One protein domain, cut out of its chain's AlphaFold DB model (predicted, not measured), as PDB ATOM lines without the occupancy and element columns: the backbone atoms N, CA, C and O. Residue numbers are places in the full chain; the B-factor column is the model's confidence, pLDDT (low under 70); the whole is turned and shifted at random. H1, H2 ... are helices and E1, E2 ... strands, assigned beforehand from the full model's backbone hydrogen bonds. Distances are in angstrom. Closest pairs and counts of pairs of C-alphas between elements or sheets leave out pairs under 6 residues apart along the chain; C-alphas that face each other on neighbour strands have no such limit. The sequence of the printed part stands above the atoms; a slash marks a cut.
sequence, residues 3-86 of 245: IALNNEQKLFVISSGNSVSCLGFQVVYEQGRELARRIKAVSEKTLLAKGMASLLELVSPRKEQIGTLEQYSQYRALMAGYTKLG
ATOM      1  N   ILE A   3     267.364 262.277 245.954       94.19
ATOM      2  CA  ILE A   3     267.916 261.061 246.563       94.19
ATOM      3  C   ILE A   3     266.824 259.998 246.591       94.19
ATOM      4  O   ILE A   3     265.802 260.185 247.247       94.19
ATOM      5  N   ALA A   4     267.068 258.879 245.919       95.56
ATOM      6  CA  ALA A   4     266.212 257.701 245.954       95.56
ATOM      7  C   ALA A   4     266.933 256.520 246.621       95.56
ATOM      8  O   ALA A   4     268.164 256.474 246.689       95.56
ATOM      9  N   LEU A   5     266.153 255.564 247.121       97.31
ATOM     10  CA  LEU A   5     266.651 254.339 247.743       97.31
ATOM     11  C   LEU A   5     266.454 253.173 246.776       97.31
ATOM     12  O   LEU A   5     265.324 252.860 246.410       97.31
ATOM     13  N   ASN A   6     267.540 252.508 246.398       96.81
ATOM     14  CA  ASN A   6     267.490 251.208 245.748       96.81
ATOM     15  C   ASN A   6     267.758 250.134 246.809       96.81
ATOM     16  O   ASN A   6     268.908 249.828 247.127       96.81
ATOM     17  N   ASN A   7     266.685 249.591 247.385       95.88
ATOM     18  CA  ASN A   7     266.779 248.605 248.464       95.88
ATOM     19  C   ASN A   7     267.309 247.246 247.994       95.88
ATOM     20  O   ASN A   7     267.973 246.563 248.769       95.88
ATOM     21  N   GLU A   8     267.051 246.877 246.738       96.81
ATOM     22  CA  GLU A   8     267.513 245.617 246.152       96.81
ATOM     23  C   GLU A   8     269.042 245.583 246.074       96.81
ATOM     24  O   GLU A   8     269.682 244.668 246.587       96.81
ATOM     25  N   GLN A   9     269.639 246.644 245.525       96.38
ATOM     26  CA  GLN A   9     271.094 246.771 245.411       96.38
ATOM     27  C   GLN A   9     271.750 247.374 246.665       96.38
ATOM     28  O   GLN A   9     272.976 247.432 246.756       96.38
ATOM     29  N   LYS A  10     270.948 247.821 247.641       97.88
ATOM     30  CA  LYS A  10     271.380 248.527 248.861       97.88
ATOM     31  C   LYS A  10     272.175 249.807 248.565       97.88
ATOM     32  O   LYS A  10     273.238 250.041 249.151       97.88
ATOM     33  N   LEU A  11     271.661 250.633 247.653       97.88
ATOM     34  CA  LEU A  11     272.301 251.861 247.171       97.88
ATOM     35  C   LEU A  11     271.414 253.094 247.384       97.88
ATOM     36  O   LEU A  11     270.211 253.077 247.129       97.88
ATOM     37  N   PHE A  12     272.034 254.205 247.768       97.75
ATOM     38  CA  PHE A  12     271.494 255.544 247.557       97.75
ATOM     39  C   PHE A  12     271.732 255.938 246.103       97.75
ATOM     40  O   PHE A  12     272.880 255.955 245.662       97.75
ATOM     41  N   VAL A  13     270.669 256.283 245.383       97.00
ATOM     42  CA  VAL A  13     270.729 256.804 244.013       97.00
ATOM     43  C   VAL A  13     270.597 258.320 244.077       97.00
ATOM     44  O   VAL A  13     269.588 258.853 244.536       97.00
ATOM     45  N   ILE A  14     271.646 259.016 243.653       95.06
ATOM     46  CA  ILE A  14     271.810 260.461 243.797       95.06
ATOM     47  C   ILE A  14     271.738 261.077 242.409       95.06
ATOM     48  O   ILE A  14     272.667 260.937 241.616       95.06
ATOM     49  N   SER A  15     270.648 261.778 242.120       94.00
ATOM     50  CA  SER A  15     270.441 262.431 240.827       94.00
ATOM     51  C   SER A  15     270.684 263.935 240.936       94.00
ATOM     52  O   SER A  15     270.112 264.626 241.793       94.00
ATOM     53  N   SER A  16     271.524 264.463 240.048       92.44
ATOM     54  CA  SER A  16     271.813 265.893 239.942       92.44
ATOM     55  C   SER A  16     271.936 266.298 238.476       92.44
ATOM     56  O   SER A  16     272.930 265.990 237.824       92.44
ATOM     57  N   GLY A  17     270.920 266.995 237.956       89.69
ATOM     58  CA  GLY A  17     270.847 267.330 236.533       89.69
ATOM     59  C   GLY A  17     270.850 266.063 235.677       89.69
ATOM     60  O   GLY A  17     270.035 265.172 235.902       89.69
ATOM     61  N   ASN A  18     271.810 265.969 234.757       91.56
ATOM     62  CA  ASN A  18     271.963 264.844 233.827       91.56
ATOM     63  C   ASN A  18     272.890 263.733 234.354       91.56
ATOM     64  O   ASN A  18     273.301 262.863 233.593       91.56
ATOM     65  N   SER A  19     273.257 263.766 235.637       91.69
ATOM     66  CA  SER A  19     274.178 262.798 236.235       91.69
ATOM     67  C   SER A  19     273.520 262.020 237.364       91.69
ATOM     68  O   SER A  19     272.735 262.560 238.153       91.69
ATOM     69  N   VAL A  20     273.887 260.743 237.454       93.44
ATOM     70  CA  VAL A  20     273.487 259.837 238.529       93.44
ATOM     71  C   VAL A  20     274.742 259.265 239.171       93.44
ATOM     72  O   VAL A  20     275.665 258.832 238.486       93.44
ATOM     73  N   SER A  21     274.783 259.274 240.497       93.75
ATOM     74  CA  SER A  21     275.818 258.609 241.284       93.75
ATOM     75  C   SER A  21     275.173 257.672 242.292       93.75
ATOM     76  O   SER A  21     274.060 257.922 242.752       93.75
ATOM     77  N   CYS A  22     275.886 256.609 242.656       95.81
ATOM     78  CA  CYS A  22     275.405 255.620 243.608       95.81
ATOM     79  C   CYS A  22     276.360 255.510 244.796       95.81
ATOM     80  O   CYS A  22     277.575 255.469 244.616       95.81
ATOM     81  N   LEU A  23     275.815 255.437 246.011       95.19
ATOM     82  CA  LEU A  23     276.583 255.152 247.226       95.19
ATOM     83  C   LEU A  23     275.946 253.996 247.994       95.19
ATOM     84  O   LEU A  23     274.747 254.010 248.255       95.19
ATOM     85  N   GLY A  24     276.746 253.016 248.410       96.94
ATOM     86  CA  GLY A  24     276.250 251.883 249.191       96.94
ATOM     87  C   GLY A  24     275.772 252.281 250.586       96.94
ATOM     88  O   GLY A  24     276.421 253.075 251.270       96.94
ATOM     89  N   PHE A  25     274.673 251.679 251.045       97.56
ATOM     90  CA  PHE A  25     274.130 251.905 252.390       97.56
ATOM     91  C   PHE A  25     275.176 251.650 253.478       97.56
ATOM     92  O   PHE A  25     275.327 252.454 254.397       97.56
ATOM     93  N   GLN A  26     275.941 250.566 253.344       95.81
ATOM     94  CA  GLN A  26     276.979 250.211 254.308       95.81
ATOM     95  C   GLN A  26     278.151 251.204 254.287       95.81
ATOM     96  O   GLN A  26     278.612 251.625 255.344       95.81
ATOM     97  N   VAL A  27     278.569 251.652 253.099       93.31
ATOM     98  CA  VAL A  27     279.649 252.640 252.937       93.31
ATOM     99  C   VAL A  27     279.284 253.951 253.634       93.31
ATOM    100  O   VAL A  27     280.067 254.476 254.423       93.31
ATOM    101  N   VAL A  28     278.066 254.452 253.409       95.81
ATOM    102  CA  VAL A  28     277.560 255.678 254.048       95.81
ATOM    103  C   VAL A  28     277.494 255.529 255.569       95.81
ATOM    104  O   VAL A  28     277.820 256.465 256.299       95.81
ATOM    105  N   TYR A  29     277.095 254.355 256.067       96.75
ATOM    106  CA  TYR A  29     277.059 254.067 257.501       96.75
ATOM    107  C   TYR A  29     278.462 254.134 258.108       96.75
ATOM    108  O   TYR A  29     278.692 254.882 259.057       96.75
ATOM    109  N   GLU A  30     279.406 253.385 257.543       94.00
ATOM    110  CA  GLU A  30     280.772 253.269 258.056       94.00
ATOM    111  C   GLU A  30     281.526 254.598 257.976       94.00
ATOM    112  O   GLU A  30     282.132 255.025 258.963       94.00
ATOM    113  N   GLN A  31     281.416 255.308 256.850       94.38
ATOM    114  CA  GLN A  31     282.004 256.638 256.706       94.38
ATOM    115  C   GLN A  31     281.357 257.639 257.665       94.38
ATOM    116  O   GLN A  31     282.072 258.379 258.335       94.38
ATOM    117  N   GLY A  32     280.028 257.635 257.814       95.88
ATOM    118  CA  GLY A  32     279.340 258.490 258.786       95.88
ATOM    119  C   GLY A  32     279.793 258.226 260.229       95.88
ATOM    120  O   GLY A  32     280.032 259.159 260.998       95.88
ATOM    121  N   ARG A  33     279.981 256.958 260.607       95.44
ATOM    122  CA  ARG A  33     280.537 256.577 261.916       95.44
ATOM    123  C   ARG A  33     281.948 257.135 262.117       95.44
ATOM    124  O   ARG A  33     282.218 257.715 263.169       95.44
ATOM    125  N   GLU A  34     282.823 256.993 261.125       93.44
ATOM    126  CA  GLU A  34     284.208 257.471 261.208       93.44
ATOM    127  C   GLU A  34     284.300 259.005 261.209       93.44
ATOM    128  O   GLU A  34     285.026 259.570 262.028       93.44
ATOM    129  N   LEU A  35     283.512 259.695 260.376       95.25
ATOM    130  CA  LEU A  35     283.414 261.159 260.376       95.25
ATOM    131  C   LEU A  35     283.001 261.669 261.759       95.25
ATOM    132  O   LEU A  35     283.670 262.532 262.328       95.25
ATOM    133  N   ALA A  36     281.946 261.088 262.343       95.12
ATOM    134  CA  ALA A  36     281.491 261.453 263.681       95.12
ATOM    135  C   ALA A  36     282.570 261.199 264.743       95.12
ATOM    136  O   ALA A  36     282.770 262.031 265.628       95.12
ATOM    137  N   ARG A  37     283.297 260.076 264.654       93.56
ATOM    138  CA  ARG A  37     284.404 259.763 265.568       93.56
ATOM    139  C   ARG A  37     285.518 260.809 265.480       93.56
ATOM    140  O   ARG A  37     286.005 261.248 266.518       93.56
ATOM    141  N   ARG A  38     285.917 261.215 264.270       92.81
ATOM    142  CA  ARG A  38     286.962 262.232 264.061       92.81
ATOM    143  C   ARG A  38     286.525 263.616 264.527       92.81
ATOM    144  O   ARG A  38     287.307 264.287 265.188       92.81
ATOM    145  N   ILE A  39     285.278 264.008 264.261       94.06
ATOM    146  CA  ILE A  39     284.713 265.269 264.764       94.06
ATOM    147  C   ILE A  39     284.745 265.288 266.299       94.06
ATOM    148  O   ILE A  39     285.252 266.239 266.885       94.06
ATOM    149  N   LYS A  40     284.296 264.207 266.954       92.50
ATOM    150  CA  LYS A  40     284.298 264.079 268.424       92.50
ATOM    151  C   LYS A  40     285.691 264.025 269.052       92.50
ATOM    152  O   LYS A  40     285.821 264.268 270.246       92.50
ATOM    153  N   ALA A  41     286.723 263.683 268.281       92.25
ATOM    154  CA  ALA A  41     288.103 263.702 268.760       92.25
ATOM    155  C   ALA A  41     288.671 265.129 268.872       92.25
ATOM    156  O   ALA A  41     289.700 265.328 269.517       92.25
ATOM    157  N   VAL A  42     288.021 266.124 268.259       92.81
ATOM    158  CA  VAL A  42     288.382 267.535 268.416       92.81
ATOM    159  C   VAL A  42     287.800 268.051 269.729       92.81
ATOM    160  O   VAL A  42     286.613 267.881 269.994       92.81
ATOM    161  N   SER A  43     288.628 268.699 270.552       92.06
ATOM    162  CA  SER A  43     288.159 269.220 271.838       92.06
ATOM    163  C   SER A  43     287.065 270.274 271.650       92.06
ATOM    164  O   SER A  43     287.152 271.116 270.752       92.06
ATOM    165  N   GLU A  44     286.069 270.273 272.535       93.38
ATOM    166  CA  GLU A  44     284.988 271.265 272.543       93.38
ATOM    167  C   GLU A  44     285.537 272.698 272.548       93.38
ATOM    168  O   GLU A  44     285.134 273.524 271.732       93.38
ATOM    169  N   LYS A  45     286.559 272.964 273.373       94.12
ATOM    170  CA  LYS A  45     287.274 274.248 273.404       94.12
ATOM    171  C   LYS A  45     287.785 274.661 272.020       94.12
ATOM    172  O   LYS A  45     287.653 275.822 271.640       94.12
ATOM    173  N   THR A  46     288.370 273.732 271.263       93.06
ATOM    174  CA  THR A  46     288.862 273.997 269.901       93.06
ATOM    175  C   THR A  46     287.715 274.295 268.940       93.06
ATOM    176  O   THR A  46     287.843 275.198 268.116       93.06
ATOM    177  N   LEU A  47     286.603 273.562 269.035       93.31
ATOM    178  CA  LEU A  47     285.431 273.787 268.187       93.31
ATOM    179  C   LEU A  47     284.803 275.157 268.456       93.31
ATOM    180  O   LEU A  47     284.558 275.905 267.511       93.31
ATOM    181  N   LEU A  48     284.621 275.520 269.727       92.56
ATOM    182  CA  LEU A  48     284.108 276.830 270.131       92.56
ATOM    183  C   LEU A  48     285.028 277.962 269.661       92.56
ATOM    184  O   LEU A  48     284.556 278.907 269.034       92.56
ATOM    185  N   ALA A  49     286.344 277.832 269.865       92.88
ATOM    186  CA  ALA A  49     287.325 278.825 269.420       92.88
ATOM    187  C   ALA A  49     287.339 279.025 267.893       92.88
ATOM    188  O   ALA A  49     287.677 280.105 267.416       92.88
ATOM    189  N   LYS A  50     286.961 277.999 267.121       92.50
ATOM    190  CA  LYS A  50     286.836 278.064 265.657       92.50
ATOM    191  C   LYS A  50     285.440 278.486 265.173       92.50
ATOM    192  O   LYS A  50     285.206 278.482 263.968       92.50
ATOM    193  N   GLY A  51     284.503 278.805 266.072       93.06
ATOM    194  CA  GLY A  51     283.117 279.124 265.707       93.06
ATOM    195  C   GLY A  51     282.343 277.925 265.140       93.06
ATOM    196  O   GLY A  51     281.427 278.092 264.341       93.06
ATOM    197  N   MET A  52     282.722 276.704 265.523       93.75
ATOM    198  CA  MET A  52     282.197 275.436 265.001       93.75
ATOM    199  C   MET A  52     281.347 274.680 266.035       93.75
ATOM    200  O   MET A  52     281.315 273.451 266.032       93.75
ATOM    201  N   ALA A  53     280.648 275.401 266.920       91.31
ATOM    202  CA  ALA A  53     279.811 274.818 267.977       91.31
ATOM    203  C   ALA A  53     278.757 273.834 267.435       91.31
ATOM    204  O   ALA A  53     278.521 272.791 268.034       91.31
ATOM    205  N   SER A  54     278.202 274.107 266.247       92.50
ATOM    206  CA  SER A  54     277.211 273.245 265.586       92.50
ATOM    207  C   SER A  54     277.721 271.842 265.246       92.50
ATOM    208  O   SER A  54     276.923 270.944 264.994       92.50
ATOM    209  N   LEU A  55     279.039 271.607 265.258       92.75
ATOM    210  CA  LEU A  55     279.592 270.266 265.062       92.75
ATOM    211  C   LEU A  55     279.363 269.344 266.268       92.75
ATOM    212  O   LEU A  55     279.370 268.127 266.094       92.75
ATOM    213  N   LEU A  56     279.132 269.903 267.460       89.19
ATOM    214  CA  LEU A  56     278.824 269.143 268.678       89.19
ATOM    215  C   LEU A  56     277.450 268.465 268.601       89.19
ATOM    216  O   LEU A  56     277.243 267.417 269.210       89.19
ATOM    217  N   GLU A  57     276.534 269.037 267.821       93.00
ATOM    218  CA  GLU A  57     275.165 268.546 267.642       93.00
ATOM    219  C   GLU A  57     275.065 267.451 266.569       93.00
ATOM    220  O   GLU A  57     274.022 266.815 266.415       93.00
ATOM    221  N   LEU A  58     276.140 267.204 265.808       94.38
ATOM    222  CA  LEU A  58     276.116 266.227 264.727       94.38
ATOM    223  C   LEU A  58     276.033 264.797 265.265       94.38
ATOM    224  O   LEU A  58     276.870 264.322 266.040       94.38
ATOM    225  N   VAL A  59     275.025 264.075 264.783       93.62
ATOM    226  CA  VAL A  59     274.712 262.720 265.232       93.62
ATOM    227  C   VAL A  59     275.295 261.691 264.273       93.62
ATOM    228  O   VAL A  59     275.205 261.808 263.054       93.62
ATOM    229  N   SER A  60     275.900 260.657 264.850       95.00
ATOM    230  CA  SER A  60     276.413 259.509 264.108       95.00
ATOM    231  C   SER A  60     275.267 258.577 263.699       95.00
ATOM    232  O   SER A  60     274.425 258.290 264.555       95.00
ATOM    233  N   PRO A  61     275.246 258.050 262.461       96.75
ATOM    234  CA  PRO A  61     274.203 257.123 262.048       96.75
ATOM    235  C   PRO A  61     274.201 255.854 262.898       96.75
ATOM    236  O   PRO A  61     275.255 255.325 263.283       96.75
ATOM    237  N   ARG A  62     272.998 255.363 263.199       97.31
ATOM    238  CA  ARG A  62     272.760 254.125 263.952       97.31
ATOM    239  C   ARG A  62     272.485 252.958 263.003       97.31
ATOM    240  O   ARG A  62     272.161 253.167 261.836       97.31
ATOM    241  N   LYS A  63     272.658 251.721 263.482       97.12
ATOM    242  CA  LYS A  63     272.523 250.525 262.627       97.12
ATOM    243  C   LYS A  63     271.108 250.382 262.069       97.12
ATOM    244  O   LYS A  63     270.937 249.972 260.929       97.12
ATOM    245  N   GLU A  64     270.112 250.780 262.847       97.56
ATOM    246  CA  GLU A  64     268.689 250.713 262.503       97.56
ATOM    247  C   GLU A  64     268.321 251.705 261.389       97.56
ATOM    248  O   GLU A  64     267.261 251.600 260.786       97.56
ATOM    249  N   GLN A  65     269.201 252.672 261.108       97.62
ATOM    250  CA  GLN A  65     269.009 253.701 260.089       97.62
ATOM    251  C   GLN A  65     269.643 253.312 258.747       97.62
ATOM    252  O   GLN A  65     269.497 254.055 257.778       97.62
ATOM    253  N   ILE A  66     270.345 252.176 258.656       98.00
ATOM    254  CA  ILE A  66     270.969 251.728 257.406       98.00
ATOM    255  C   ILE A  66     269.905 251.594 256.304       98.00
ATOM    256  O   ILE A  66     268.912 250.893 256.470       98.00
ATOM    257  N   GLY A  67     270.131 252.266 255.174       97.12
ATOM    258  CA  GLY A  67     269.220 252.296 254.030       97.12
ATOM    259  C   GLY A  67     268.087 253.311 254.135       97.12
ATOM    260  O   GLY A  67     267.146 253.247 253.353       97.12
ATOM    261  N   THR A  68     268.157 254.260 255.071       97.88
ATOM    262  CA  THR A  68     267.145 255.317 255.229       97.88
ATOM    263  C   THR A  68     267.640 256.669 254.717       97.88
ATOM    264  O   THR A  68     268.837 256.966 254.721       97.88
ATOM    265  N   LEU A  69     266.711 257.552 254.335       96.88
ATOM    266  CA  LEU A  69     267.047 258.948 254.027       96.88
ATOM    267  C   LEU A  69     267.618 259.694 255.245       96.88
ATOM    268  O   LEU A  69     268.425 260.608 255.073       96.88
ATOM    269  N   GLU A  70     267.247 259.289 256.465       97.31
ATOM    270  CA  GLU A  70     267.799 259.858 257.698       97.31
ATOM    271  C   GLU A  70     269.307 259.590 257.802       97.31
ATOM    272  O   GLU A  70     270.078 260.526 258.015       97.31
ATOM    273  N   GLN A  71     269.747 258.351 257.554       97.38
ATOM    274  CA  GLN A  71     271.171 258.005 257.517       97.38
ATOM    275  C   GLN A  71     271.929 258.859 256.498       97.38
ATOM    276  O   GLN A  71     273.002 259.383 256.802       97.38
ATOM    277  N   TYR A  72     271.384 259.009 255.289       96.75
ATOM    278  CA  TYR A  72     272.037 259.807 254.254       96.75
ATOM    279  C   TYR A  72     272.115 261.291 254.635       96.75
ATOM    280  O   TYR A  72     273.142 261.937 254.416       96.75
ATOM    281  N   SER A  73     271.063 261.830 255.256       96.19
ATOM    282  CA  SER A  73     271.044 263.201 255.775       96.19
ATOM    283  C   SER A  73     272.119 263.415 256.847       96.19
ATOM    284  O   SER A  73     272.918 264.350 256.747       96.19
ATOM    285  N   GLN A  74     272.215 262.498 257.817       97.62
ATOM    286  CA  GLN A  74     273.246 262.523 258.859       97.62
ATOM    287  C   GLN A  74     274.654 262.450 258.257       97.62
ATOM    288  O   GLN A  74     275.511 263.261 258.603       97.62
ATOM    289  N   TYR A  75     274.891 261.536 257.310       96.88
ATOM    290  CA  TYR A  75     276.165 261.435 256.596       96.88
ATOM    291  C   TYR A  75     276.535 262.743 255.889       96.88
ATOM    292  O   TYR A  75     277.664 263.213 256.023       96.88
ATOM    293  N   ARG A  76     275.592 263.384 255.189       95.94
ATOM    294  CA  ARG A  76     275.844 264.675 254.531       95.94
ATOM    295  C   ARG A  76     276.185 265.781 255.522       95.94
ATOM    296  O   ARG A  76     277.109 266.551 255.259       95.94
ATOM    297  N   ALA A  77     275.474 265.857 256.645       96.81
ATOM    298  CA  ALA A  77     275.749 266.838 257.693       96.81
ATOM    299  C   ALA A  77     277.143 266.621 258.308       96.81
ATOM    300  O   ALA A  77     277.919 267.569 258.439       96.81
ATOM    301  N   LEU A  78     277.500 265.365 258.588       97.31
ATOM    302  CA  LEU A  78     278.828 264.969 259.060       97.31
ATOM    303  C   LEU A  78     279.924 265.294 258.047       97.31
ATOM    304  O   LEU A  78     280.957 265.836 258.428       97.31
ATOM    305  N   MET A  79     279.701 265.021 256.763       95.94
ATOM    306  CA  MET A  79     280.676 265.306 255.716       95.94
ATOM    307  C   MET A  79     280.900 266.817 255.561       95.94
ATOM    308  O   MET A  79     282.040 267.283 255.506       95.94
ATOM    309  N   ALA A  80     279.822 267.607 255.556       95.44
ATOM    310  CA  ALA A  80     279.902 269.065 255.531       95.44
ATOM    311  C   ALA A  80     280.632 269.612 256.769       95.44
ATOM    312  O   ALA A  80     281.491 270.487 256.649       95.44
ATOM    313  N   GLY A  81     280.333 269.070 257.951       94.75
ATOM    314  CA  GLY A  81     280.992 269.441 259.197       94.75
ATOM    315  C   GLY A  81     282.482 269.104 259.216       94.75
ATOM    316  O   GLY A  81     283.312 269.957 259.517       94.75
ATOM    317  N   TYR A  82     282.840 267.889 258.808       94.44
ATOM    318  CA  TYR A  82     284.229 267.447 258.714       94.44
ATOM    319  C   TYR A  82     285.029 268.247 257.679       94.44
ATOM    320  O   TYR A  82     286.187 268.580 257.914       94.44
ATOM    321  N   THR A  83     284.404 268.636 256.565       94.50
ATOM    322  CA  THR A  83     285.037 269.519 255.571       94.50
ATOM    323  C   THR A  83     285.443 270.851 256.203       94.50
ATOM    324  O   THR A  83     286.563 271.312 255.993       94.50
ATOM    325  N   LYS A  84     284.574 271.439 257.040       92.38
ATOM    326  CA  LYS A  84     284.873 272.685 257.768       92.38
ATOM    327  C   LYS A  84     286.014 272.531 258.772       92.38
ATOM    328  O   LYS A  84     286.742 273.493 258.986       92.38
ATOM    329  N   LEU A  85     286.194 271.347 259.368       91.25
ATOM    330  CA  LEU A  85     287.311 271.102 260.289       91.25
ATOM    331  C   LEU A  85     288.677 271.258 259.613       91.25
ATOM    332  O   LEU A  85     289.643 271.601 260.301       91.25
ATOM    333  N   GLY A  86     288.755 271.014 258.301       89.94
ATOM    334  CA  GLY A  86     290.007 271.057 257.551       89.94
ATOM    335  C   GLY A  86     290.999 269.993 258.022       89.94
ATOM    336  O   GLY A  86     292.183 270.296 258.174       89.94
TER     337      GLY A  86
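This is residues 3 to 86 of the 245 residues of an uncharacterized protein of Burkholderia ubonensis (UniProt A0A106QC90). A small three-stranded sheet, E1, E2 and E3, makes one end of a long, flat shape, and two long helices, H1 and H4, run away from it, packed on each other at a slant. Two short helices, H2 and H3, make the far end, and the link of residues 58 to 68 leads from there back toward the sheet, where H4 begins. The printed part has 84 residues with three named strands followed by four named helices, E1 E2 E3 H1 H2 H3 H4; the sheet's order is E1, E2, E3, antiparallel throughout, and the class is mixed, helices and strands. It is only just compact, close to loose, with a radius of gyration of the C-alphas of 14.1 A and spans of 44 by 30 by 15 A.

In the sheet, E1 is residues 3 to 6, 9.9 A long, beginning at C-alpha 3 (267.916, 261.061, 246.563); E2 is residues 11 to 16, 15.8 A; E3 is residues 19 to 24, 17.1 A. H1, residues 25 to 40, measures 22.6 A from C-alpha 25 at (274.130, 251.905, 252.390). H4, residues 69 to 85, measures 24.4 A and ends at C-alpha 85 (287.311, 271.102, 260.289). H2 is residues 44 to 49, 8.5 A, and H3 is residues 53 to 57, 7.8 A.

The strands form a meander, each the antiparallel neighbour of the one before, with E1 and E3 as edge strands. In the hairpin E1 and E2, at 148 degrees, N 4 and O 13 are 2.9 A apart, within hydrogen-bond range. In the hairpin E2 and E3, at 157 degrees, N 14 and O 21 are within range at 2.8 A. H1 only grazes the sheet with residues 25 to 28, and H4 with residues 69 to 73. H1 and H4 touch, closest at the C-alphas of Gly 32 and Tyr 75, 4.9 A, at a steep tilt of 39 degrees, the same way. H3 is close to H4 but not clearly touching, with the C-alphas of Leu 55 and Gly 81 closest at 6.1 A. H2 and H3 touch, closest at the C-alphas of Leu 47 and Ala 53, 5.7 A; H2 is apart from H4. Every O i to N i+4 pair is within hydrogen-bond range in H1, H2 and H4; H3 has 0 of 1, but 2 of 2 O i to N i+3 pairs.

The two C-alphas farthest apart are those of Glu 8 and Ala 49, at 45.1 A. The printed part has no cut. The link H3 to H4, 11 residues, is long; the other links are tight. The mean pLDDT of the printed part is 94.8, and no printed residue is under 70.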